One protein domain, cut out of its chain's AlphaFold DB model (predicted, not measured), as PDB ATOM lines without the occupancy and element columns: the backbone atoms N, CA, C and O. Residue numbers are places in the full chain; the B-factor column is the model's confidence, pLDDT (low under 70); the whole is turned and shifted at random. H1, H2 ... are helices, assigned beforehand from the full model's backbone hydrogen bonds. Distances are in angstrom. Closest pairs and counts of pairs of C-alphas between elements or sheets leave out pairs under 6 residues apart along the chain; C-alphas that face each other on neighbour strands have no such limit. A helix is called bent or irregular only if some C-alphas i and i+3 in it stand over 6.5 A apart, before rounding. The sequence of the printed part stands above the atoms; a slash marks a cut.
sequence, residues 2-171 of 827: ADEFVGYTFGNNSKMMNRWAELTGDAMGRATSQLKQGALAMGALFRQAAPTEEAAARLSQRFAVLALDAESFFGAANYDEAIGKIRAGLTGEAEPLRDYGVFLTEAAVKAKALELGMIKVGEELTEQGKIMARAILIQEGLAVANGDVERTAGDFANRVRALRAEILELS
ATOM      1  N   ALA A   2       1.580  14.683 -36.763       53.97
ATOM      2  CA  ALA A   2       1.061  15.320 -35.537       53.97
ATOM      3  C   ALA A   2       1.944  16.471 -35.001       53.97
ATOM      4  O   ALA A   2       1.419  17.529 -34.666       53.97
ATOM      5  N   ASP A   3       3.272  16.312 -35.004       58.38
ATOM      6  CA  ASP A   3       4.198  17.358 -34.538       58.38
ATOM      7  C   ASP A   3       4.176  18.622 -35.407       58.38
ATOM      8  O   ASP A   3       4.351  19.730 -34.904       58.38
ATOM      9  N   GLU A   4       3.906  18.469 -36.704       65.50
ATOM     10  CA  GLU A   4       3.801  19.587 -37.640       65.50
ATOM     11  C   GLU A   4       2.538  20.410 -37.348       65.50
ATOM     12  O   GLU A   4       2.599  21.632 -37.230       65.50
ATOM     13  N   PHE A   5       1.405  19.740 -37.107       71.06
ATOM     14  CA  PHE A   5       0.155  20.393 -36.707       71.06
ATOM     15  C   PHE A   5       0.255  21.082 -35.342       71.06
ATOM     16  O   PHE A   5      -0.319  22.160 -35.163       71.06
ATOM     17  N   VAL A   6       1.008  20.512 -34.394       71.25
ATOM     18  CA  VAL A   6       1.330  21.166 -33.112       71.25
ATOM     19  C   VAL A   6       2.178  22.417 -33.347       71.25
ATOM     20  O   VAL A   6       1.903  23.455 -32.744       71.25
ATOM     21  N   GLY A   7       3.132  22.360 -34.280       69.19
ATOM     22  CA  GLY A   7       3.895  23.513 -34.767       69.19
ATOM     23  C   GLY A   7       3.006  24.636 -35.308       69.19
ATOM     24  O   GLY A   7       3.094  25.768 -34.836       69.19
ATOM     25  N   TYR A   8       2.092  24.326 -36.233       76.88
ATOM     26  CA  TYR A   8       1.164  25.314 -36.808       76.88
ATOM     27  C   TYR A   8       0.139  25.852 -35.800       76.88
ATOM     28  O   TYR A   8      -0.349  26.978 -35.934       76.88
ATOM     29  N   THR A   9      -0.233  25.047 -34.803       74.00
ATOM     30  CA  THR A   9      -1.284  25.421 -33.849       74.00
ATOM     31  C   THR A   9      -0.747  26.243 -32.687       74.00
ATOM     32  O   THR A   9      -1.387  27.204 -32.274       74.00
ATOM     33  N   PHE A  10       0.430  25.898 -32.175       78.62
ATOM     34  CA  PHE A  10       0.959  26.486 -30.947       78.62
ATOM     35  C   PHE A  10       2.248  27.289 -31.154       78.62
ATOM     36  O   PHE A  10       2.765  27.842 -30.185       78.62
ATOM     37  N   GLY A  11       2.776  27.370 -32.380       80.81
ATOM     38  CA  GLY A  11       3.925  28.209 -32.722       80.81
ATOM     39  C   GLY A  11       5.128  27.947 -31.812       80.81
ATOM     40  O   GLY A  11       5.623  26.818 -31.714       80.81
ATOM     41  N   ASN A  12       5.559  28.983 -31.088       77.38
ATOM     42  CA  ASN A  12       6.681  28.922 -30.142       77.38
ATOM     43  C   ASN A  12       6.443  27.946 -28.974       77.38
ATOM     44  O   ASN A  12       7.397  27.411 -28.410       77.38
ATOM     45  N   ASN A  13       5.181  27.653 -28.646       74.56
ATOM     46  CA  ASN A  13       4.800  26.729 -27.577       74.56
ATOM     47  C   ASN A  13       4.784  25.255 -28.011       74.56
ATOM     48  O   ASN A  13       4.564  24.375 -27.182       74.56
ATOM     49  N   SER A  14       5.049  24.947 -29.282       74.81
ATOM     50  CA  SER A  14       5.018  23.576 -29.814       74.81
ATOM     51  C   SER A  14       5.914  22.592 -29.049       74.81
ATOM     52  O   SER A  14       5.483  21.485 -28.731       74.81
ATOM     53  N   LYS A  15       7.130  23.006 -28.660       76.31
ATOM     54  CA  LYS A  15       8.040  22.182 -27.838       76.31
ATOM     55  C   LYS A  15       7.464  21.883 -26.454       76.31
ATOM     56  O   LYS A  15       7.572  20.755 -25.979       76.31
ATOM     57  N   MET A  16       6.839  22.878 -25.823       81.19
ATOM     58  CA  MET A  16       6.170  22.715 -24.531       81.19
ATOM     59  C   MET A  16       4.993  21.743 -24.656       81.19
ATOM     60  O   MET A  16       4.854  20.856 -23.823       81.19
ATOM     61  N   MET A  17       4.184  21.874 -25.709       76.38
ATOM     62  CA  MET A  17       3.036  21.000 -25.964       76.38
ATOM     63  C   MET A  17       3.453  19.554 -26.226       76.38
ATOM     64  O   MET A  17       2.846  18.640 -25.678       76.38
ATOM     65  N   ASN A  18       4.511  19.339 -27.011       77.12
ATOM     66  CA  ASN A  18       5.020  17.996 -27.278       77.12
ATOM     67  C   ASN A  18       5.552  17.327 -26.009       77.12
ATOM     68  O   ASN A  18       5.191  16.188 -25.731       77.12
ATOM     69  N   ARG A  19       6.336  18.063 -25.214       79.69
ATOM     70  CA  ARG A  19       6.880  17.563 -23.947       79.69
ATOM     71  C   ARG A  19       5.794  17.300 -22.906       79.69
ATOM     72  O   ARG A  19       5.882  16.332 -22.163       79.69
ATOM     73  N   TRP A  20       4.786  18.166 -22.830       87.88
ATOM     74  CA  TRP A  20       3.637  17.962 -21.952       87.88
ATOM     75  C   TRP A  20       2.860  16.703 -22.345       87.88
ATOM     76  O   TRP A  20       2.552  15.899 -21.476       87.88
ATOM     77  N   ALA A  21       2.599  16.498 -23.639       75.56
ATOM     78  CA  ALA A  21       1.847  15.338 -24.099       75.56
ATOM     79  C   ALA A  21       2.565  14.009 -23.805       75.56
ATOM     80  O   ALA A  21       1.892  13.056 -23.439       75.56
ATOM     81  N   GLU A  22       3.898  13.956 -23.914       73.62
ATOM     82  CA  GLU A  22       4.687  12.788 -23.477       73.62
ATOM     83  C   GLU A  22       4.577  12.583 -21.965       73.62
ATOM     84  O   GLU A  22       4.113  11.549 -21.504       73.62
ATOM     85  N   LEU A  23       4.942  13.598 -21.172       72.50
ATOM     86  CA  LEU A  23       5.004  13.460 -19.714       72.50
ATOM     87  C   LEU A  23       3.645  13.130 -19.090       72.50
ATOM     88  O   LEU A  23       3.569  12.332 -18.158       72.50
ATOM     89  N   THR A  24       2.583  13.772 -19.570       74.25
ATOM     90  CA  THR A  24       1.221  13.547 -19.086       74.25
ATOM     91  C   THR A  24       0.641  12.249 -19.643       74.25
ATOM     92  O   THR A  24      -0.079  11.567 -18.921       74.25
ATOM     93  N   GLY A  25       0.986  11.866 -20.877       70.25
ATOM     94  CA  GLY A  25       0.582  10.591 -21.473       70.25
ATOM     95  C   GLY A  25       1.141   9.410 -20.693       70.25
ATOM     96  O   GLY A  25       0.372   8.566 -20.230       70.25
ATOM     97  N   ASP A  26       2.447   9.430 -20.431       69.12
ATOM     98  CA  ASP A  26       3.145   8.423 -19.628       69.12
ATOM     99  C   ASP A  26       2.557   8.315 -18.215       69.12
ATOM    100  O   ASP A  26       2.315   7.217 -17.712       69.12
ATOM    101  N   ALA A  27       2.296   9.456 -17.566       69.19
ATOM    102  CA  ALA A  27       1.752   9.489 -16.209       69.19
ATOM    103  C   ALA A  27       0.321   8.929 -16.129       69.19
ATOM    104  O   ALA A  27      -0.031   8.277 -15.147       69.19
ATOM    105  N   MET A  28      -0.493   9.161 -17.161       70.94
ATOM    106  CA  MET A  28      -1.903   8.758 -17.207       70.94
ATOM    107  C   MET A  28      -2.135   7.419 -17.927       70.94
ATOM    108  O   MET A  28      -3.275   6.957 -18.023       70.94
ATOM    109  N   GLY A  29      -1.080   6.789 -18.457       65.38
ATOM    110  CA  GLY A  29      -1.190   5.592 -19.292       65.38
ATOM    111  C   GLY A  29      -2.048   5.857 -20.531       65.38
ATOM    112  O   GLY A  29      -3.046   5.169 -20.771       65.38
ATOM    113  N   ARG A  30      -1.740   6.925 -21.268       71.81
ATOM    114  CA  ARG A  30      -2.451   7.362 -22.477       71.81
ATOM    115  C   ARG A  30      -1.455   7.716 -23.567       71.81
ATOM    116  O   ARG A  30      -0.366   8.192 -23.283       71.81
ATOM    117  N   ALA A  31      -1.850   7.510 -24.822       71.38
ATOM    118  CA  ALA A  31      -0.934   7.708 -25.936       71.38
ATOM    119  C   ALA A  31      -0.605   9.199 -26.098       71.38
ATOM    120  O   ALA A  31      -1.494  10.048 -26.182       71.38
ATOM    121  N   THR A  32       0.670   9.519 -26.257       73.31
ATOM    122  CA  THR A  32       1.184  10.866 -26.522       73.31
ATOM    123  C   THR A  32       0.466  11.516 -27.708       73.31
ATOM    124  O   THR A  32       0.099  12.692 -27.682       73.31
ATOM    125  N   SER A  33       0.216  10.742 -28.767       73.81
ATOM    126  CA  SER A  33      -0.507  11.211 -29.955       73.81
ATOM    127  C   SER A  33      -1.963  11.582 -29.665       73.81
ATOM    128  O   SER A  33      -2.465  12.544 -30.247       73.81
ATOM    129  N   GLN A  34      -2.612  10.880 -28.736       76.31
ATOM    130  CA  GLN A  34      -3.976  11.152 -28.297       76.31
ATOM    131  C   GLN A  34      -4.051  12.498 -27.561       76.31
ATOM    132  O   GLN A  34      -4.859  13.350 -27.924       76.31
ATOM    133  N   LEU A  35      -3.138  12.758 -26.618       82.31
ATOM    134  CA  LEU A  35      -3.056  14.049 -25.920       82.31
ATOM    135  C   LEU A  35      -2.717  15.216 -26.856       82.31
ATOM    136  O   LEU A  35      -3.298  16.297 -26.736       82.31
ATOM    137  N   LYS A  36      -1.818  15.002 -27.828       83.19
ATOM    138  CA  LYS A  36      -1.514  16.004 -28.863       83.19
ATOM    139  C   LYS A  36      -2.756  16.341 -29.683       83.19
ATOM    140  O   LYS A  36      -3.049  17.518 -29.874       83.19
ATOM    141  N   GLN A  37      -3.496  15.335 -30.148       82.94
ATOM    142  CA  GLN A  37      -4.731  15.541 -30.910       82.94
ATOM    143  C   GLN A  37      -5.791  16.268 -30.088       82.94
ATOM    144  O   GLN A  37      -6.424  17.199 -30.588       82.94
ATOM    145  N   GLY A  38      -5.931  15.907 -28.814       84.31
ATOM    146  CA  GLY A  38      -6.890  16.562 -27.945       84.31
ATOM    147  C   GLY A  38      -6.560  18.025 -27.683       84.31
ATOM    148  O   GLY A  38      -7.412  18.905 -27.822       84.31
ATOM    149  N   ALA A  39      -5.287  18.316 -27.421       86.44
ATOM    150  CA  ALA A  39      -4.824  19.685 -27.304       86.44
ATOM    151  C   ALA A  39      -5.023  20.467 -28.609       86.44
ATOM    152  O   ALA A  39      -5.499  21.597 -28.561       86.44
ATOM    153  N   LEU A  40      -4.721  19.882 -29.772       85.50
ATOM    154  CA  LEU A  40      -4.951  20.505 -31.083       85.50
ATOM    155  C   LEU A  40      -6.424  20.864 -31.304       85.50
ATOM    156  O   LEU A  40      -6.723  21.984 -31.730       85.50
ATOM    157  N   ALA A  41      -7.336  19.948 -30.969       84.88
ATOM    158  CA  ALA A  41      -8.776  20.162 -31.084       84.88
ATOM    159  C   ALA A  41      -9.249  21.355 -30.240       84.88
ATOM    160  O   ALA A  41     -10.087  22.137 -30.693       84.88
ATOM    161  N   MET A  42      -8.669  21.536 -29.052       86.81
ATOM    162  CA  MET A  42      -8.965  22.664 -28.164       86.81
ATOM    163  C   MET A  42      -8.210  23.946 -28.555       86.81
ATOM    164  O   MET A  42      -8.707  25.053 -28.365       86.81
ATOM    165  N   GLY A  43      -7.006  23.830 -29.116       83.44
ATOM    166  CA  GLY A  43      -6.119  24.952 -29.446       83.44
ATOM    167  C   GLY A  43      -6.607  25.821 -30.595       83.44
ATOM    168  O   GLY A  43      -6.330  27.020 -30.619       83.44
ATOM    169  N   ALA A  44      -7.377  25.258 -31.528       80.56
ATOM    170  CA  ALA A  44      -8.057  26.047 -32.554       80.56
ATOM    171  C   ALA A  44      -9.076  27.028 -31.946       80.56
ATOM    172  O   ALA A  44      -9.188  28.162 -32.406       80.56
ATOM    173  N   LEU A  45      -9.767  26.607 -30.886       83.31
ATOM    174  CA  LEU A  45     -10.792  27.394 -30.213       83.31
ATOM    175  C   LEU A  45     -10.180  28.383 -29.210       83.31
ATOM    176  O   LEU A  45     -10.472  29.577 -29.252       83.31
ATOM    177  N   PHE A  46      -9.261  27.924 -28.356       88.06
ATOM    178  CA  PHE A  46      -8.649  28.788 -27.344       88.06
ATOM    179  C   PHE A  46      -7.710  29.847 -27.917       88.06
ATOM    180  O   PHE A  46      -7.560  30.890 -27.291       88.06
ATOM    181  N   ARG A  47      -7.145  29.669 -29.117       84.06
ATOM    182  CA  ARG A  47      -6.417  30.761 -29.790       84.06
ATOM    183  C   ARG A  47      -7.290  31.973 -30.093       84.06
ATOM    184  O   ARG A  47      -6.770  33.078 -30.148       84.06
ATOM    185  N   GLN A  48      -8.589  31.773 -30.305       81.44
ATOM    186  CA  GLN A  48      -9.504  32.876 -30.590       81.44
ATOM    187  C   GLN A  48      -9.974  33.579 -29.312       81.44
ATOM    188  O   GLN A  48     -10.317  34.757 -29.373       81.44
ATOM    189  N   ALA A  49      -9.990  32.872 -28.176       78.12
ATOM    190  CA  ALA A  49     -10.586  33.339 -26.924       78.12
ATOM    191  C   ALA A  49      -9.576  33.747 -25.837       78.12
ATOM    192  O   ALA A  49      -9.882  34.609 -25.015       78.12
ATOM    193  N   ALA A  50      -8.392  33.133 -25.799       79.50
ATOM    194  CA  ALA A  50      -7.393  33.395 -24.771       79.50
ATOM    195  C   ALA A  50      -6.583  34.671 -25.077       79.50
ATOM    196  O   ALA A  50      -6.328  34.977 -26.242       79.50
ATOM    197  N   PRO A  51      -6.108  35.390 -24.044       72.06
ATOM    198  CA  PRO A  51      -5.393  36.654 -24.222       72.06
ATOM    199  C   PRO A  51      -3.985  36.492 -24.815       72.06
ATOM    200  O   PRO A  51      -3.442  37.441 -25.372       72.06
ATOM    201  N   THR A  52      -3.372  35.312 -24.680       77.44
ATOM    202  CA  THR A  52      -2.027  35.014 -25.192       77.44
ATOM    203  C   THR A  52      -1.962  33.604 -25.771       77.44
ATOM    204  O   THR A  52      -2.704  32.715 -25.349       77.44
ATOM    205  N   GLU A  53      -1.032  33.366 -26.701       73.25
ATOM    206  CA  GLU A  53      -0.792  32.030 -27.272       73.25
ATOM    207  C   GLU A  53      -0.407  30.999 -26.201       73.25
ATOM    208  O   GLU A  53      -0.788  29.832 -26.277       73.25
ATOM    209  N   GLU A  54       0.315  31.428 -25.167       75.56
ATOM    210  CA  GLU A  54       0.688  30.580 -24.036       75.56
ATOM    211  C   GLU A  54      -0.511  30.241 -23.145       75.56
ATOM    212  O   GLU A  54      -0.622  29.115 -22.660       75.56
ATOM    213  N   ALA A  55      -1.423  31.196 -22.925       72.94
ATOM    214  CA  ALA A  55      -2.671  30.937 -22.214       72.94
ATOM    215  C   ALA A  55      -3.561  29.979 -23.014       72.94
ATOM    216  O   ALA A  55      -4.105  29.043 -22.432       72.94
ATOM    217  N   ALA A  56      -3.638  30.151 -24.339       77.62
ATOM    218  CA  ALA A  56      -4.337  29.224 -25.222       77.62
ATOM    219  C   ALA A  56      -3.751  27.810 -25.116       77.62
ATOM    220  O   ALA A  56      -4.498  26.862 -24.899       77.62
ATOM    221  N   ALA A  57      -2.423  27.676 -25.182       78.81
ATOM    222  CA  ALA A  57      -1.731  26.399 -25.032       78.81
ATOM    223  C   ALA A  57      -2.035  25.735 -23.678       78.81
ATOM    224  O   ALA A  57      -2.437  24.576 -23.640       78.81
ATOM    225  N   ARG A  58      -1.927  26.474 -22.566       83.44
ATOM    226  CA  ARG A  58      -2.222  25.953 -21.218       83.44
ATOM    227  C   ARG A  58      -3.688  25.546 -21.044       83.44
ATOM    228  O   ARG A  58      -3.963  24.532 -20.406       83.44
ATOM    229  N   LEU A  59      -4.630  26.297 -21.613       84.38
ATOM    230  CA  LEU A  59      -6.046  25.922 -21.614       84.38
ATOM    231  C   LEU A  59      -6.272  24.655 -22.443       84.38
ATOM    232  O   LEU A  59      -6.913  23.724 -21.967       84.38
ATOM    233  N   SER A  60      -5.669  24.552 -23.628       87.44
ATOM    234  CA  SER A  60      -5.734  23.336 -24.442       87.44
ATOM    235  C   SER A  60      -5.209  22.103 -23.711       87.44
ATOM    236  O   SER A  60      -5.830  21.049 -23.802       87.44
ATOM    237  N   GLN A  61      -4.114  22.236 -22.955       88.12
ATOM    238  CA  GLN A  61      -3.580  21.157 -22.118       88.12
ATOM    239  C   GLN A  61      -4.582  20.726 -21.043       88.12
ATOM    240  O   GLN A  61      -4.907  19.546 -20.924       88.12
ATOM    241  N   ARG A  62      -5.118  21.693 -20.289       89.94
ATOM    242  CA  ARG A  62      -6.079  21.430 -19.210       89.94
ATOM    243  C   ARG A  62      -7.335  20.736 -19.718       89.94
ATOM    244  O   ARG A  62      -7.755  19.753 -19.129       89.94
ATOM    245  N   PHE A  63      -7.905  21.207 -20.824       90.56
ATOM    246  CA  PHE A  63      -9.128  20.626 -21.380       90.56
ATOM    247  C   PHE A  63      -8.904  19.267 -22.047       90.56
ATOM    248  O   PHE A  63      -9.809  18.437 -22.049       90.56
ATOM    249  N   ALA A  64      -7.705  19.007 -22.570       89.75
ATOM    250  CA  ALA A  64      -7.341  17.689 -23.079       89.75
ATOM    251  C   ALA A  64      -7.210  16.643 -21.957       89.75
ATOM    252  O   ALA A  64      -7.608  15.500 -22.168       89.75
ATOM    253  N   VAL A  65      -6.706  17.033 -20.777       89.38
ATOM    254  CA  VAL A  65      -6.688  16.186 -19.565       89.38
ATOM    255  C   VAL A  65      -8.087  16.034 -18.985       89.38
ATOM    256  O   VAL A  65      -8.522  14.918 -18.739       89.38
ATOM    257  N   LEU A  66      -8.840  17.130 -18.875       89.56
ATOM    258  CA  LEU A  66     -10.213  17.106 -18.374       89.56
ATOM    259  C   LEU A  66     -11.112  16.172 -19.197       89.56
ATOM    260  O   LEU A  66     -12.010  15.537 -18.656       89.56
ATOM    261  N   ALA A  67     -10.863  16.058 -20.503       88.31
ATOM    262  CA  ALA A  67     -11.560  15.108 -21.359       88.31
ATOM    263  C   ALA A  67     -11.182  13.641 -21.084       88.31
ATOM    264  O   ALA A  67     -12.045  12.775 -21.201       88.31
ATOM    265  N   LEU A  68      -9.930  13.351 -20.707       86.31
ATOM    266  CA  LEU A  68      -9.524  12.006 -20.270       86.31
ATOM    267  C   LEU A  68     -10.194  11.640 -18.945       86.31
ATOM    268  O   LEU A  68     -10.708  10.540 -18.779       86.31
ATOM    269  N   ASP A  69     -10.212  12.593 -18.026       83.62
ATOM    270  CA  ASP A  69     -10.850  12.477 -16.724       83.62
ATOM    271  C   ASP A  69     -12.362  12.269 -16.844       83.62
ATOM    272  O   ASP A  69     -12.923  11.363 -16.230       83.62
ATOM    273  N   ALA A  70     -13.020  13.024 -17.726       84.50
ATOM    274  CA  ALA A  70     -14.425  12.814 -18.045       84.50
ATOM    275  C   ALA A  70     -14.675  11.452 -18.729       84.50
ATOM    276  O   ALA A  70     -15.673  10.797 -18.433       84.50
ATOM    277  N   GLU A  71     -13.778  10.992 -19.612       85.31
ATOM    278  CA  GLU A  71     -13.871   9.664 -20.240       85.31
ATOM    279  C   GLU A  71     -13.804   8.541 -19.204       85.31
ATOM    280  O   GLU A  71     -14.634   7.629 -19.227       85.31
ATOM    281  N   SER A  72     -12.848   8.629 -18.278       81.94
ATOM    282  CA  SER A  72     -12.665   7.647 -17.212       81.94
ATOM    283  C   SER A  72     -13.839   7.647 -16.231       81.94
ATOM    284  O   SER A  72     -14.410   6.586 -15.972       81.94
ATOM    285  N   PHE A  73     -14.264   8.828 -15.769       81.62
ATOM    286  CA  PHE A  73     -15.270   8.966 -14.717       81.62
ATOM    287  C   PHE A  73     -16.693   8.654 -15.195       81.62
ATOM    288  O   PHE A  73     -17.432   7.928 -14.532       81.62
ATOM    289  N   PHE A  74     -17.092   9.189 -16.354       78.06
ATOM    290  CA  PHE A  74     -18.448   9.010 -16.887       78.06
ATOM    291  C   PHE A  74     -18.583   7.768 -17.776       78.06
ATOM    292  O   PHE A  74     -19.682   7.461 -18.237       78.06
ATOM    293  N   GLY A  75     -17.486   7.046 -18.025       65.25
ATOM    294  CA  GLY A  75     -17.487   5.848 -18.862       65.25
ATOM    295  C   GLY A  75     -17.856   6.137 -20.317       65.25
ATOM    296  O   GLY A  75     -18.557   5.335 -20.934       65.25
ATOM    297  N   ALA A  76     -17.415   7.281 -20.859       61.19
ATOM    298  CA  ALA A  76     -17.617   7.607 -22.272       61.19
ATOM    299  C   ALA A  76     -17.062   6.483 -23.168       61.19
ATOM    300  O   ALA A  76     -16.098   5.804 -22.800       61.19
ATOM    301  N   ALA A  77     -17.651   6.270 -24.352       53.69
ATOM    302  CA  ALA A  77     -17.267   5.137 -25.196       53.69
ATOM    303  C   ALA A  77     -15.813   5.249 -25.693       53.69
ATOM    304  O   ALA A  77     -15.167   4.229 -25.951       53.69
ATOM    305  N   ASN A  78     -15.299   6.478 -25.829       71.81
ATOM    306  CA  ASN A  78     -13.900   6.785 -26.116       71.81
ATOM    307  C   ASN A  78     -13.558   8.263 -25.822       71.81
ATOM    308  O   ASN A  78     -14.429   9.099 -25.579       71.81
ATOM    309  N   TYR A  79     -12.263   8.580 -25.877       81.00
ATOM    310  CA  TYR A  79     -11.722   9.925 -25.656       81.00
ATOM    311  C   TYR A  79     -12.201  10.971 -26.672       81.00
ATOM    312  O   TYR A  79     -12.431  12.124 -26.306       81.00
ATOM    313  N   ASP A  80     -12.369  10.578 -27.937       81.19
ATOM    314  CA  ASP A  80     -12.778  11.496 -29.004       81.19
ATOM    315  C   ASP A  80     -14.208  12.001 -28.782       81.19
ATOM    316  O   ASP A  80     -14.505  13.173 -29.023       81.19
ATOM    317  N   GLU A  81     -15.081  11.143 -28.250       84.25
ATOM    318  CA  GLU A  81     -16.426  11.513 -27.820       84.25
ATOM    319  C   GLU A  81     -16.378  12.528 -26.668       84.25
ATOM    320  O   GLU A  81     -17.036  13.567 -26.744       84.25
ATOM    321  N   ALA A  82     -15.562  12.281 -25.637       86.31
ATOM    322  CA  ALA A  82     -15.439  13.181 -24.486       86.31
ATOM    323  C   ALA A  82     -14.913  14.568 -24.881       86.31
ATOM    324  O   ALA A  82     -15.480  15.596 -24.497       86.31
ATOM    325  N   ILE A  83     -13.886  14.610 -25.731       89.00
ATOM    326  CA  ILE A  83     -13.395  15.852 -26.332       89.00
ATOM    327  C   ILE A  83     -14.463  16.537 -27.171       89.00
ATOM    328  O   ILE A  83     -14.603  17.759 -27.099       89.00
ATOM    329  N   GLY A  84     -15.208  15.771 -27.968       89.19
ATOM    330  CA  GLY A  84     -16.280  16.285 -28.807       89.19
ATOM    331  C   GLY A  84     -17.348  16.999 -27.983       89.19
ATOM    332  O   GLY A  84     -17.681  18.144 -28.293       89.19
ATOM    333  N   LYS A  85     -17.811  16.370 -26.897       90.12
ATOM    334  CA  LYS A  85     -18.819  16.921 -25.978       90.12
ATOM    335  C   LYS A  85     -18.336  18.198 -25.291       90.12
ATOM    336  O   LYS A  85     -19.046  19.203 -25.279       90.12
ATOM    337  N   ILE A  86     -17.100  18.198 -24.793       90.81
ATOM    338  CA  ILE A  86     -16.486  19.378 -24.166       90.81
ATOM    339  C   ILE A  86     -16.323  20.521 -25.175       90.81
ATOM    340  O   ILE A  86     -16.663  21.666 -24.874       90.81
ATOM    341  N   ARG A  87     -15.860  20.225 -26.393       91.56
ATOM    342  CA  ARG A  87     -15.707  21.227 -27.457       91.56
ATOM    343  C   ARG A  87     -17.052  21.818 -27.878       91.56
ATOM    344  O   ARG A  87     -17.137  23.032 -28.036       91.56
ATOM    345  N   ALA A  88     -18.082  20.985 -28.023       90.38
ATOM    346  CA  ALA A  88     -19.443  21.415 -28.338       90.38
ATOM    347  C   ALA A  88     -19.973  22.396 -27.274       90.38
ATOM    348  O   ALA A  88     -20.467  23.478 -27.604       90.38
ATOM    349  N   GLY A  89     -19.730  22.087 -25.998       90.31
ATOM    350  CA  GLY A  89     -20.009  22.979 -24.875       90.31
ATOM    351  C   GLY A  89     -19.297  24.325 -24.953       90.31
ATOM    352  O   GLY A  89     -19.922  25.372 -24.780       90.31
ATOM    353  N   LEU A  90     -18.001  24.320 -25.274       89.56
ATOM    354  CA  LEU A  90     -17.215  25.544 -25.447       89.56
ATOM    355  C   LEU A  90     -17.753  26.419 -26.594       89.56
ATOM    356  O   LEU A  90     -17.775  27.647 -26.476       89.56
ATOM    357  N   THR A  91     -18.255  25.804 -27.670       88.31
ATOM    358  CA  THR A  91     -18.894  26.512 -28.792       88.31
ATOM    359  C   THR A  91     -20.338  26.947 -28.516       88.31
ATOM    360  O   THR A  91     -20.856  27.794 -29.238       88.31
ATOM    361  N   GLY A  92     -20.966  26.459 -27.439       84.62
ATOM    362  CA  GLY A  92     -22.298  26.886 -26.984       84.62
ATOM    363  C   GLY A  92     -23.403  25.834 -27.075       84.62
ATOM    364  O   GLY A  92     -24.546  26.132 -26.731       84.62
ATOM    365  N   GLU A  93     -23.093  24.607 -27.488       86.50
ATOM    366  CA  GLU A  93     -24.038  23.493 -27.458       86.50
ATOM    367  C   GLU A  93     -24.076  22.897 -26.048       86.50
ATOM    368  O   GLU A  93     -23.142  22.239 -25.597       86.50
ATOM    369  N   ALA A  94     -25.160  23.151 -25.318       80.12
ATOM    370  CA  ALA A  94     -25.284  22.707 -23.930       80.12
ATOM    371  C   ALA A  94     -25.726  21.243 -23.788       80.12
ATOM    372  O   ALA A  94     -25.511  20.654 -22.734       80.12
ATOM    373  N   GLU A  95     -26.375  20.662 -24.804       85.50
ATOM    374  CA  GLU A  95     -26.934  19.305 -24.737       85.50
ATOM    375  C   GLU A  95     -25.872  18.228 -24.471       85.50
ATOM    376  O   GLU A  95     -26.055  17.481 -23.510       85.50
ATOM    377  N   PRO A  96     -24.739  18.171 -25.202       86.81
ATOM    378  CA  PRO A  96     -23.792  17.065 -25.058       86.81
ATOM    379  C   PRO A  96     -23.114  17.018 -23.682       86.81
ATOM    380  O   PRO A  96     -22.611  15.980 -23.266       86.81
ATOM    381  N   LEU A  97     -23.107  18.139 -22.959       87.19
ATOM    382  CA  LEU A  97     -22.541  18.257 -21.618       87.19
ATOM    383  C   LEU A  97     -23.517  17.912 -20.491       87.19
ATOM    384  O   LEU A  97     -23.083  17.689 -19.358       87.19
ATOM    385  N   ARG A  98     -24.818  17.812 -20.786       85.56
ATOM    386  CA  ARG A  98     -25.810  17.352 -19.803       85.56
ATOM    387  C   ARG A  98     -25.575  15.904 -19.399       85.56
ATOM    388  O   ARG A  98     -25.824  15.572 -18.244       85.56
ATOM    389  N   ASP A  99     -25.027  15.089 -20.300       81.75
ATOM    390  CA  ASP A  99     -24.580  13.721 -20.007       81.75
ATOM    391  C   ASP A  99     -23.537  13.679 -18.881       81.75
ATOM    392  O   ASP A  99     -23.443  12.695 -18.153       81.75
ATOM    393  N   TYR A 100     -22.776  14.764 -18.709       84.50
ATOM    394  CA  TYR A 100     -21.781  14.925 -17.648       84.50
ATOM    395  C   TYR A 100     -22.297  15.739 -16.455       84.50
ATOM    396  O   TYR A 100     -21.525  16.118 -15.578       84.50
ATOM    397  N   GLY A 101     -23.598  16.037 -16.415       82.25
ATOM    398  CA  GLY A 101     -24.212  16.845 -15.362       82.25
ATOM    399  C   GLY A 101     -23.888  18.341 -15.440       82.25
ATOM    400  O   GLY A 101     -24.171  19.070 -14.491       82.25
ATOM    401  N   VAL A 102     -23.324  18.820 -16.554       86.50
ATOM    402  CA  VAL A 102     -22.931  20.225 -16.726       86.50
ATOM    403  C   VAL A 102     -23.990  20.979 -17.529       86.50
ATOM    404  O   VAL A 102     -24.260  20.679 -18.692       86.50
ATOM    405  N   PHE A 103     -24.580  22.009 -16.918       85.38
ATOM    406  CA  PHE A 103     -25.640  22.813 -17.531       85.38
ATOM    407  C   PHE A 103     -25.129  24.196 -17.947       85.38
ATOM    408  O   PHE A 103     -24.996  25.103 -17.127       85.38
ATOM    409  N   LEU A 104     -24.909  24.388 -19.250       87.06
ATOM    410  CA  LEU A 104     -24.500  25.675 -19.819       87.06
ATOM    411  C   LEU A 104     -25.713  26.492 -20.273       87.06
ATOM    412  O   LEU A 104     -26.098  26.473 -21.439       87.06
ATOM    413  N   THR A 105     -26.346  27.207 -19.344       88.94
ATOM    414  CA  THR A 105     -27.398  28.173 -19.700       88.94
ATOM    415  C   THR A 105     -26.791  29.539 -20.015       88.94
ATOM    416  O   THR A 105     -25.808  29.943 -19.398       88.94
ATOM    417  N   GLU A 106     -27.402  30.301 -20.925       85.81
ATOM    418  CA  GLU A 106     -26.962  31.674 -21.227       85.81
ATOM    419  C   GLU A 106     -26.961  32.579 -19.980       85.81
ATOM    420  O   GLU A 106     -26.107  33.454 -19.842       85.81
ATOM    421  N   ALA A 107     -27.871  32.331 -19.031       85.75
ATOM    422  CA  ALA A 107     -27.885  33.017 -17.742       85.75
ATOM    423  C   ALA A 107     -26.643  32.686 -16.896       85.75
ATOM    424  O   ALA A 107     -26.009  33.602 -16.377       85.75
ATOM    425  N   ALA A 108     -26.257  31.406 -16.805       86.50
ATOM    426  CA  ALA A 108     -25.057  30.978 -16.083       86.50
ATOM    427  C   ALA A 108     -23.774  31.536 -16.719       86.50
ATOM    428  O   ALA A 108     -22.896  32.020 -16.010       86.50
ATOM    429  N   VAL A 109     -23.690  31.545 -18.054       89.00
ATOM    430  CA  VAL A 109     -22.542  32.103 -18.788       89.00
ATOM    431  C   VAL A 109     -22.400  33.606 -18.528       89.00
ATOM    432  O   VAL A 109     -21.303  34.076 -18.228       89.00
ATOM    433  N   LYS A 110     -23.503  34.368 -18.576       85.38
ATOM    434  CA  LYS A 110     -23.492  35.806 -18.252       85.38
ATOM    435  C   LYS A 110     -23.157  36.072 -16.786       85.38
ATOM    436  O   LYS A 110     -22.382  36.982 -16.508       85.38
ATOM    437  N   ALA A 111     -23.706  35.282 -15.863       86.44
ATOM    438  CA  ALA A 111     -23.403  35.397 -14.438       86.44
ATOM    439  C   ALA A 111     -21.912  35.157 -14.166       86.44
ATOM    440  O   ALA A 111     -21.279  35.962 -13.486       86.44
ATOM    441  N   LYS A 112     -21.326  34.120 -14.778       86.81
ATOM    442  CA  LYS A 112     -19.900  33.822 -14.625       86.81
ATOM    443  C   LYS A 112     -19.010  34.904 -15.232       86.81
ATOM    444  O   LYS A 112     -17.998  35.274 -14.651       86.81
ATOM    445  N   ALA A 113     -19.394  35.467 -16.374       83.12
ATOM    446  CA  ALA A 113     -18.660  36.581 -16.967       83.12
ATOM    447  C   ALA A 113     -18.704  37.861 -16.113       83.12
ATOM    448  O   ALA A 113     -17.715  38.591 -16.057       83.12
ATOM    449  N   LEU A 114     -19.828  38.119 -15.432       85.56
ATOM    450  CA  LEU A 114     -19.956  39.212 -14.468       85.56
ATOM    451  C   LEU A 114     -19.055  38.978 -13.243       85.56
ATOM    452  O   LEU A 114     -18.350  39.891 -12.825       85.56
ATOM    453  N   GLU A 115     -19.044  37.752 -12.709       84.69
ATOM    454  CA  GLU A 115     -18.185  37.335 -11.590       84.69
ATOM    455  C   GLU A 115     -16.696  37.538 -11.908       84.69
ATOM    456  O   GLU A 115     -15.940  38.046 -11.085       84.69
ATOM    457  N   LEU A 116     -16.284  37.212 -13.135       78.88
ATOM    458  CA  LEU A 116     -14.906  37.368 -13.610       78.88
ATOM    459  C   LEU A 116     -14.546  38.812 -13.994       78.88
ATOM    460  O   LEU A 116     -13.434  39.062 -14.457       78.88
ATOM    461  N   GLY A 117     -15.480  39.759 -13.852       81.12
ATOM    462  CA  GLY A 117     -15.278  41.161 -14.213       81.12
ATOM    463  C   GLY A 117     -15.092  41.399 -15.715       81.12
ATOM    464  O   GLY A 117     -14.535  42.425 -16.102       81.12
ATOM    465  N   MET A 118     -15.536  40.469 -16.568       77.69
ATOM    466  CA  MET A 118     -15.412  40.579 -18.029       77.69
ATOM    467  C   MET A 118     -16.419  41.561 -18.636       77.69
ATOM    468  O   MET A 118     -16.164  42.112 -19.704       77.69
ATOM    469  N   ILE A 119     -17.559  41.763 -17.970       78.12
ATOM    470  CA  ILE A 119     -18.633  42.687 -18.362       78.12
ATOM    471  C   ILE A 119     -19.214  43.370 -17.125       78.12
ATOM    472  O   ILE A 119     -19.166  42.815 -16.026       78.12
ATOM    473  N   LYS A 120     -19.806  44.555 -17.294       78.50
ATOM    474  CA  LYS A 120     -20.654  45.182 -16.268       78.50
ATOM    475  C   LYS A 120     -22.109  44.735 -16.416       78.50
ATOM    476  O   LYS A 120     -22.526  44.224 -17.454       78.50
ATOM    477  N   VAL A 121     -22.910  44.949 -15.370       72.88
ATOM    478  CA  VAL A 121     -24.348  44.637 -15.387       72.88
ATOM    479  C   VAL A 121     -25.018  45.367 -16.559       72.88
ATOM    480  O   VAL A 121     -25.028  46.594 -16.596       72.88
ATOM    481  N   GLY A 122     -25.582  44.606 -17.501       70.12
ATOM    482  CA  GLY A 122     -26.272  45.130 -18.686       70.12
ATOM    483  C   GLY A 122     -25.426  45.223 -19.961       70.12
ATOM    484  O   GLY A 122     -25.986  45.529 -21.011       70.12
ATOM    485  N   GLU A 123     -24.122  44.931 -19.911       74.94
ATOM    486  CA  GLU A 123     -23.267  44.860 -21.104       74.94
ATOM    487  C   GLU A 123     -23.354  43.483 -21.786       74.94
ATOM    488  O   GLU A 123     -23.521  42.445 -21.136       74.94
ATOM    489  N   GLU A 124     -23.257  43.463 -23.119       77.12
ATOM    490  CA  GLU A 124     -23.220  42.215 -23.885       77.12
ATOM    491  C   GLU A 124     -21.834  41.569 -23.839       77.12
ATOM    492  O   GLU A 124     -20.802  42.230 -23.938       77.12
ATOM    493  N   LEU A 125     -21.820  40.241 -23.711       81.00
ATOM    494  CA  LEU A 125     -20.590  39.466 -23.645       81.00
ATOM    495  C   LEU A 125     -20.020  39.244 -25.049       81.00
ATOM    496  O   LEU A 125     -20.730  38.780 -25.943       81.00
ATOM    497  N   THR A 126     -18.727  39.519 -25.221       84.00
ATOM    498  CA  THR A 126     -18.008  39.202 -26.462       84.00
ATOM    499  C   THR A 126     -17.962  37.689 -26.688       84.00
ATOM    500  O   THR A 126     -17.999  36.909 -25.736       84.00
ATOM    501  N   GLU A 127     -17.835  37.239 -27.941       81.25
ATOM    502  CA  GLU A 127     -17.722  35.801 -28.256       81.25
ATOM    503  C   GLU A 127     -16.531  35.137 -27.541       81.25
ATOM    504  O   GLU A 127     -16.624  34.011 -27.056       81.25
ATOM    505  N   GLN A 128     -15.437  35.877 -27.371       80.62
ATOM    506  CA  GLN A 128     -14.256  35.443 -26.621       80.62
ATOM    507  C   GLN A 128     -14.575  35.269 -25.130       80.62
ATOM    508  O   GLN A 128     -14.241  34.244 -24.533       80.62
ATOM    509  N   GLY A 129     -15.289  36.239 -24.547       79.50
ATOM    510  CA  GLY A 129     -15.767  36.175 -23.168       79.50
ATOM    511  C   GLY A 129     -16.744  35.021 -22.941       79.50
ATOM    512  O   GLY A 129     -16.654  34.342 -21.921       79.50
ATOM    513  N   LYS A 130     -17.621  34.728 -23.912       87.06
ATOM    514  CA  LYS A 130     -18.537  33.574 -23.861       87.06
ATOM    515  C   LYS A 130     -17.772  32.257 -23.817       87.06
ATOM    516  O   LYS A 130     -18.084  31.413 -22.981       87.06
ATOM    517  N   ILE A 131     -16.764  32.089 -24.674       87.56
ATOM    518  CA  ILE A 131     -15.927  30.882 -24.695       87.56
ATOM    519  C   ILE A 131     -15.196  30.704 -23.358       87.56
ATOM    520  O   ILE A 131     -15.204  29.609 -22.800       87.56
ATOM    521  N   MET A 132     -14.610  31.771 -22.808       85.06
ATOM    522  CA  MET A 132     -13.884  31.707 -21.535       85.06
ATOM    523  C   MET A 132     -14.801  31.449 -20.332       85.06
ATOM    524  O   MET A 132     -14.468  30.640 -19.469       85.06
ATOM    525  N   ALA A 133     -15.976  32.080 -20.291       86.62
ATOM    526  CA  ALA A 133     -16.971  31.836 -19.250       86.62
ATOM    527  C   ALA A 133     -17.515  30.397 -19.313       86.62
ATOM    528  O   ALA A 133     -17.614  29.732 -18.283       86.62
ATOM    529  N   ARG A 134     -17.792  29.874 -20.519       91.12
ATOM    530  CA  ARG A 134     -18.178  28.466 -20.722       91.12
ATOM    531  C   ARG A 134     -17.061  27.514 -20.313       91.12
ATOM    532  O   ARG A 134     -17.347  26.528 -19.650       91.12
ATOM    533  N   ALA A 135     -15.807  27.818 -20.640       89.25
ATOM    534  CA  ALA A 135     -14.666  27.009 -20.221       89.25
ATOM    535  C   ALA A 135     -14.622  26.854 -18.695       89.25
ATOM    536  O   ALA A 135     -14.564  25.736 -18.188       89.25
ATOM    537  N   ILE A 136     -14.735  27.952 -17.951       88.75
ATOM    538  CA  ILE A 136     -14.689  27.892 -16.487       88.75
ATOM    539  C   ILE A 136     -15.888  27.114 -15.928       88.75
ATOM    540  O   ILE A 136     -15.691  26.242 -15.090       88.75
ATOM    541  N   LEU A 137     -17.099  27.330 -16.452       89.00
ATOM    542  CA  LEU A 137     -18.284  26.563 -16.044       89.00
ATOM    543  C   LEU A 137     -18.157  25.061 -16.335       89.00
ATOM    544  O   LEU A 137     -18.607  24.242 -15.540       89.00
ATOM    545  N   ILE A 138     -17.543  24.684 -17.460       90.81
ATOM    546  CA  ILE A 138     -17.264  23.280 -17.787       90.81
ATOM    547  C   ILE A 138     -16.258  22.697 -16.801       90.81
ATOM    548  O   ILE A 138     -16.453  21.590 -16.312       90.81
ATOM    549  N   GLN A 139     -15.198  23.439 -16.489       89.31
ATOM    550  CA  GLN A 139     -14.186  22.997 -15.538       89.31
ATOM    551  C   GLN A 139     -14.771  22.825 -14.126       89.31
ATOM    552  O   GLN A 139     -14.466  21.840 -13.461       89.31
ATOM    553  N   GLU A 140     -15.630  23.746 -13.686       88.69
ATOM    554  CA  GLU A 140     -16.340  23.663 -12.403       88.69
ATOM    555  C   GLU A 140     -17.341  22.504 -12.386       88.69
ATOM    556  O   GLU A 140     -17.376  21.727 -11.433       88.69
ATOM    557  N   GLY A 141     -18.112  22.336 -13.461       86.25
ATOM    558  CA  GLY A 141     -19.077  21.246 -13.586       86.25
ATOM    559  C   GLY A 141     -18.429  19.860 -13.645       86.25
ATOM    560  O   GLY A 141     -18.995  18.894 -13.142       86.25
ATOM    561  N   LEU A 142     -17.220  19.762 -14.203       88.19
ATOM    562  CA  LEU A 142     -16.433  18.527 -14.275       88.19
ATOM    563  C   LEU A 142     -15.434  18.375 -13.116       88.19
ATOM    564  O   LEU A 142     -14.607  17.465 -13.145       88.19
ATOM    565  N   ALA A 143     -15.505  19.214 -12.076       86.38
ATOM    566  CA  ALA A 143     -14.552  19.182 -10.965       86.38
ATOM    567  C   ALA A 143     -14.499  17.820 -10.249       86.38
ATOM    568  O   ALA A 143     -13.443  17.425  -9.767       86.38
ATOM    569  N   VAL A 144     -15.616  17.082 -10.224       80.38
ATOM    570  CA  VAL A 144     -15.703  15.732  -9.636       80.38
ATOM    571  C   VAL A 144     -14.976  14.659 -10.449       80.38
ATOM    572  O   VAL A 144     -14.563  13.652  -9.882       80.38
ATOM    573  N   ALA A 145     -14.832  14.868 -11.758       81.00
ATOM    574  CA  ALA A 145     -14.119  13.957 -12.646       81.00
ATOM    575  C   ALA A 145     -12.613  14.254 -12.680       81.00
ATOM    576  O   ALA A 145     -11.831  13.388 -13.047       81.00
ATOM    577  N   ASN A 146     -12.195  15.461 -12.296       80.94
ATOM    578  CA  ASN A 146     -10.801  15.891 -12.347       80.94
ATOM    579  C   ASN A 146      -9.879  14.954 -11.539       80.94
ATOM    580  O   ASN A 146     -10.125  14.695 -10.358       80.94
ATOM    581  N   GLY A 147      -8.815  14.455 -12.171       80.00
ATOM    582  CA  GLY A 147      -7.883  13.486 -11.588       80.00
ATOM    583  C   GLY A 147      -8.422  12.054 -11.475       80.00
ATOM    584  O   GLY A 147      -7.801  11.217 -10.811       80.00
ATOM    585  N   ASP A 148      -9.564  11.734 -12.092       76.19
ATOM    586  CA  ASP A 148     -10.138  10.389 -12.043       76.19
ATOM    587  C   ASP A 148      -9.234   9.338 -12.688       76.19
ATOM    588  O   ASP A 148      -9.098   8.244 -12.139       76.19
ATOM    589  N   VAL A 149      -8.566   9.668 -13.799       73.81
ATOM    590  CA  VAL A 149      -7.667   8.730 -14.494       73.81
ATOM    591  C   VAL A 149      -6.517   8.296 -13.589       73.81
ATOM    592  O   VAL A 149      -6.168   7.116 -13.553       73.81
ATOM    593  N   GLU A 150      -5.955   9.228 -12.818       75.62
ATOM    594  CA  GLU A 150      -4.889   8.933 -11.858       75.62
ATOM    595  C   GLU A 150      -5.419   8.100 -10.683       75.62
ATOM    596  O   GLU A 150      -4.801   7.114 -10.277       75.62
ATOM    597  N   ARG A 151      -6.611   8.437 -10.175       74.62
ATOM    598  CA  ARG A 151      -7.260   7.733  -9.060       74.62
ATOM    599  C   ARG A 151      -7.655   6.295  -9.406       74.62
ATOM    600  O   ARG A 151      -7.602   5.421  -8.542       74.62
ATOM    601  N   THR A 152      -8.037   6.045 -10.654       67.62
ATOM    602  CA  THR A 152      -8.521   4.749 -11.157       67.62
ATOM    603  C   THR A 152      -7.494   4.041 -12.049       67.62
ATOM    604  O   THR A 152      -7.815   3.065 -12.730       67.62
ATOM    605  N   ALA A 153      -6.226   4.468 -12.029       51.34
ATOM    606  CA  ALA A 153      -5.139   3.844 -12.793       51.34
ATOM    607  C   ALA A 153      -4.954   2.345 -12.461       51.34
ATOM    608  O   ALA A 153      -4.516   1.546 -13.292       51.34
ATOM    609  N   GLY A 154      -5.329   1.942 -11.242       43.22
ATOM    610  CA  GLY A 154      -5.299   0.556 -10.784       43.22
ATOM    611  C   GLY A 154      -6.396  -0.344 -11.361       43.22
ATOM    612  O   GLY A 154      -6.246  -1.566 -11.266       43.22
ATOM    613  N   ASP A 155      -7.441   0.211 -11.977       53.72
ATOM    614  CA  ASP A 155      -8.623  -0.531 -12.416       53.72
ATOM    615  C   ASP A 155      -8.414  -1.233 -13.762       53.72
ATOM    616  O   ASP A 155      -7.716  -0.751 -14.657       53.72
ATOM    617  N   PHE A 156      -9.062  -2.390 -13.936       40.12
ATOM    618  CA  PHE A 156      -8.911  -3.233 -15.128       40.12
ATOM    619  C   PHE A 156      -9.177  -2.474 -16.439       40.12
ATOM    620  O   PHE A 156      -8.422  -2.623 -17.398       40.12
ATOM    621  N   ALA A 157     -10.204  -1.619 -16.470       45.41
ATOM    622  CA  ALA A 157     -10.544  -0.829 -17.649       45.41
ATOM    623  C   ALA A 157      -9.418   0.149 -18.037       45.41
ATOM    624  O   ALA A 157      -9.044   0.218 -19.208       45.41
ATOM    625  N   ASN A 158      -8.815   0.840 -17.064       53.00
ATOM    626  CA  ASN A 158      -7.709   1.763 -17.323       53.00
ATOM    627  C   ASN A 158      -6.395   1.048 -17.645       53.00
ATOM    628  O   ASN A 158      -5.665   1.514 -18.518       53.00
ATOM    629  N   ARG A 159      -6.145  -0.142 -17.084       45.41
ATOM    630  CA  ARG A 159      -5.009  -0.993 -17.493       45.41
ATOM    631  C   ARG A 159      -5.105  -1.452 -18.949       45.41
ATOM    632  O   ARG A 159      -4.104  -1.460 -19.658       45.41
ATOM    633  N   VAL A 160      -6.302  -1.814 -19.420       42.88
ATOM    634  CA  VAL A 160      -6.526  -2.184 -20.831       42.88
ATOM    635  C   VAL A 160      -6.322  -0.980 -21.754       42.88
ATOM    636  O   VAL A 160      -5.763  -1.132 -22.841       42.88
ATOM    637  N   ARG A 161      -6.744   0.219 -21.334       55.75
ATOM    638  CA  ARG A 161      -6.518   1.460 -22.093       55.75
ATOM    639  C   ARG A 161      -5.032   1.827 -22.170       55.75
ATOM    640  O   ARG A 161      -4.568   2.124 -23.267       55.75
ATOM    641  N   ALA A 162      -4.295   1.718 -21.065       52.31
ATOM    642  CA  ALA A 162      -2.848   1.942 -21.033       52.31
ATOM    643  C   ALA A 162      -2.091   0.975 -21.955       52.31
ATOM    644  O   ALA A 162      -1.299   1.406 -22.785       52.31
ATOM    645  N   LEU A 163      -2.437  -0.317 -21.931       42.53
ATOM    646  CA  LEU A 163      -1.848  -1.301 -22.844       42.53
ATOM    647  C   LEU A 163      -2.125  -0.976 -24.325       42.53
ATOM    648  O   LEU A 163      -1.252  -1.135 -25.176       42.53
ATOM    649  N   ARG A 164      -3.337  -0.515 -24.661       44.66
ATOM    650  CA  ARG A 164      -3.664  -0.075 -26.031       44.66
ATOM    651  C   ARG A 164      -2.853   1.154 -26.442       44.66
ATOM    652  O   ARG A 164      -2.448   1.231 -27.599       44.66
ATOM    653  N   ALA A 165      -2.630   2.086 -25.517       50.53
ATOM    654  CA  ALA A 165      -1.816   3.272 -25.746       50.53
ATOM    655  C   ALA A 165      -0.351   2.911 -26.036       50.53
ATOM    656  O   ALA A 165       0.182   3.364 -27.044       50.53
ATOM    657  N   GLU A 166       0.246   2.018 -25.243       45.31
ATOM    658  CA  GLU A 166       1.611   1.520 -25.464       45.31
ATOM    659  C   GLU A 166       1.754   0.825 -26.832       45.31
ATOM    660  O   GLU A 166       2.730   1.031 -27.551       45.31
ATOM    661  N   ILE A 167       0.746   0.045 -27.252       38.34
ATOM    662  CA  ILE A 167       0.716  -0.583 -28.584       38.34
ATOM    663  C   ILE A 167       0.614   0.469 -29.698       38.34
ATOM    664  O   ILE A 167       1.259   0.329 -30.739       38.34
ATOM    665  N   LEU A 168      -0.191   1.518 -29.509       43.84
ATOM    666  CA  LEU A 168      -0.335   2.612 -30.471       43.84
ATOM    667  C   LEU A 168       0.971   3.399 -30.629       43.84
ATOM    668  O   LEU A 168       1.359   3.687 -31.761       43.84
ATOM    669  N   GLU A 169       1.671   3.704 -29.542       46.66
ATOM    670  CA  GLU A 169       2.969   4.390 -29.582       46.66
ATOM    671  C   GLU A 169       4.045   3.528 -30.234       46.66
ATOM    672  O   GLU A 169       4.715   3.988 -31.160       46.66
ATOM    673  N   LEU A 170       4.107   2.245 -29.866       40.72
ATOM    674  CA  LEU A 170       4.976   1.274 -30.524       40.72
ATOM    675  C   LEU A 170       4.675   1.201 -32.027       40.72
ATOM    676  O   LEU A 170       5.592   1.199 -32.841       40.72
ATOM    677  N   SER A 171       3.399   1.199 -32.427       38.06
ATOM    678  CA  SER A 171       3.006   1.186 -33.842       38.06
ATOM    679  C   SER A 171       3.418   2.455 -34.598       38.06
ATOM    680  O   SER A 171       3.732   2.381 -35.784       38.06
TER     681      SER A 171
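AT A GLANCE: This is residues 2 to 171 of the 827 residues of a protein of Blastomonas natatoria (UniProt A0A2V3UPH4). Two rough layers of crossed helices make a flattened body: H1a, H2 and H4 run side by side in one, H1b, H3 and H7 slant across them in the other, and H2 crossing H3 is the core. H6 crosses H7 near one end of the long axis, and H9 is loosely attached at the other. The printed part has 170 residues, with nine named helices, H1 to H9 in chain order, and no named strand: all helix. It is compact, with a radius of gyration of the C-alphas of 16.3 A, yet elongated, spanning 55 by 35 by 20 A.

IN THESE COORDINATES: H1, residues 2 to 28, was assigned as one helix by its hydrogen bonds but is bent: C-alphas 9 and 12 are 9.5 A apart. Its arms are H1a, residues 2 to 9, from C-alpha 2 at (1.061, 15.320, -35.537), and H1b, residues 12 to 28, 25.4 A long and irregular, with C-alphas 12 and 15 7.3 A apart. H2, residues 32 to 49, 25.4 A, has a kink of 36 degrees near residue 42; it is neither bent nor irregular, but only just: C-alphas 41 and 44 are 6.1 A apart. Then come H3, residues 53 to 74, 30.8 A; H4, 79 to 91, 18.3 A; H5, 95 to 98; H6, 106 to 115; H7, 127 to 141, 20.7 A; H8, 148 to 151; and H9, 156 to 171, 22.6 A, ending at C-alpha 171 at (3.006, 1.186, -33.842).

HOW THE PARTS SIT: H1a touches H2 at a shallow tilt of 10 degrees, the same way, closest at the C-alphas of Thr 9 and Gly 43, 6.6 A. H2 touches H3 at a steep tilt of 55 degrees, opposite ways, closest at C-alphas 39 and 60, 4.7 A. With residues 38 to 42 alone, H2 touches H4 at a shallow tilt of 4 degrees, closest at C-alphas 38 and 83, 6.7 A. H5 touches H4, closest at C-alphas 96 and 85, 5.1 A. H6 touches H7, about perpendicular at 87 degrees, closest at C-alphas 113 and 133, 5.5 A. H8 touches H3, closest at C-alphas 148 and 69, 5.2 A. H9 touches no helix. Every O i to N i+4 pair is within hydrogen-bond range in H1a, H3, H4, H6, H7 and H9; H1b has 12 of 13 and H2 12 of 14, while H5 and H8 are too short for such a pair.

THE WHOLE: The C-alphas farthest apart, Gly 122 and Leu 170, are 55.1 A apart. The printed part has no cut. The link from H6 to H7, 11 residues, is long. Mean pLDDT of the printed part is 76.9; residues 152 to 171 are among those under 70, and H9 averages 45.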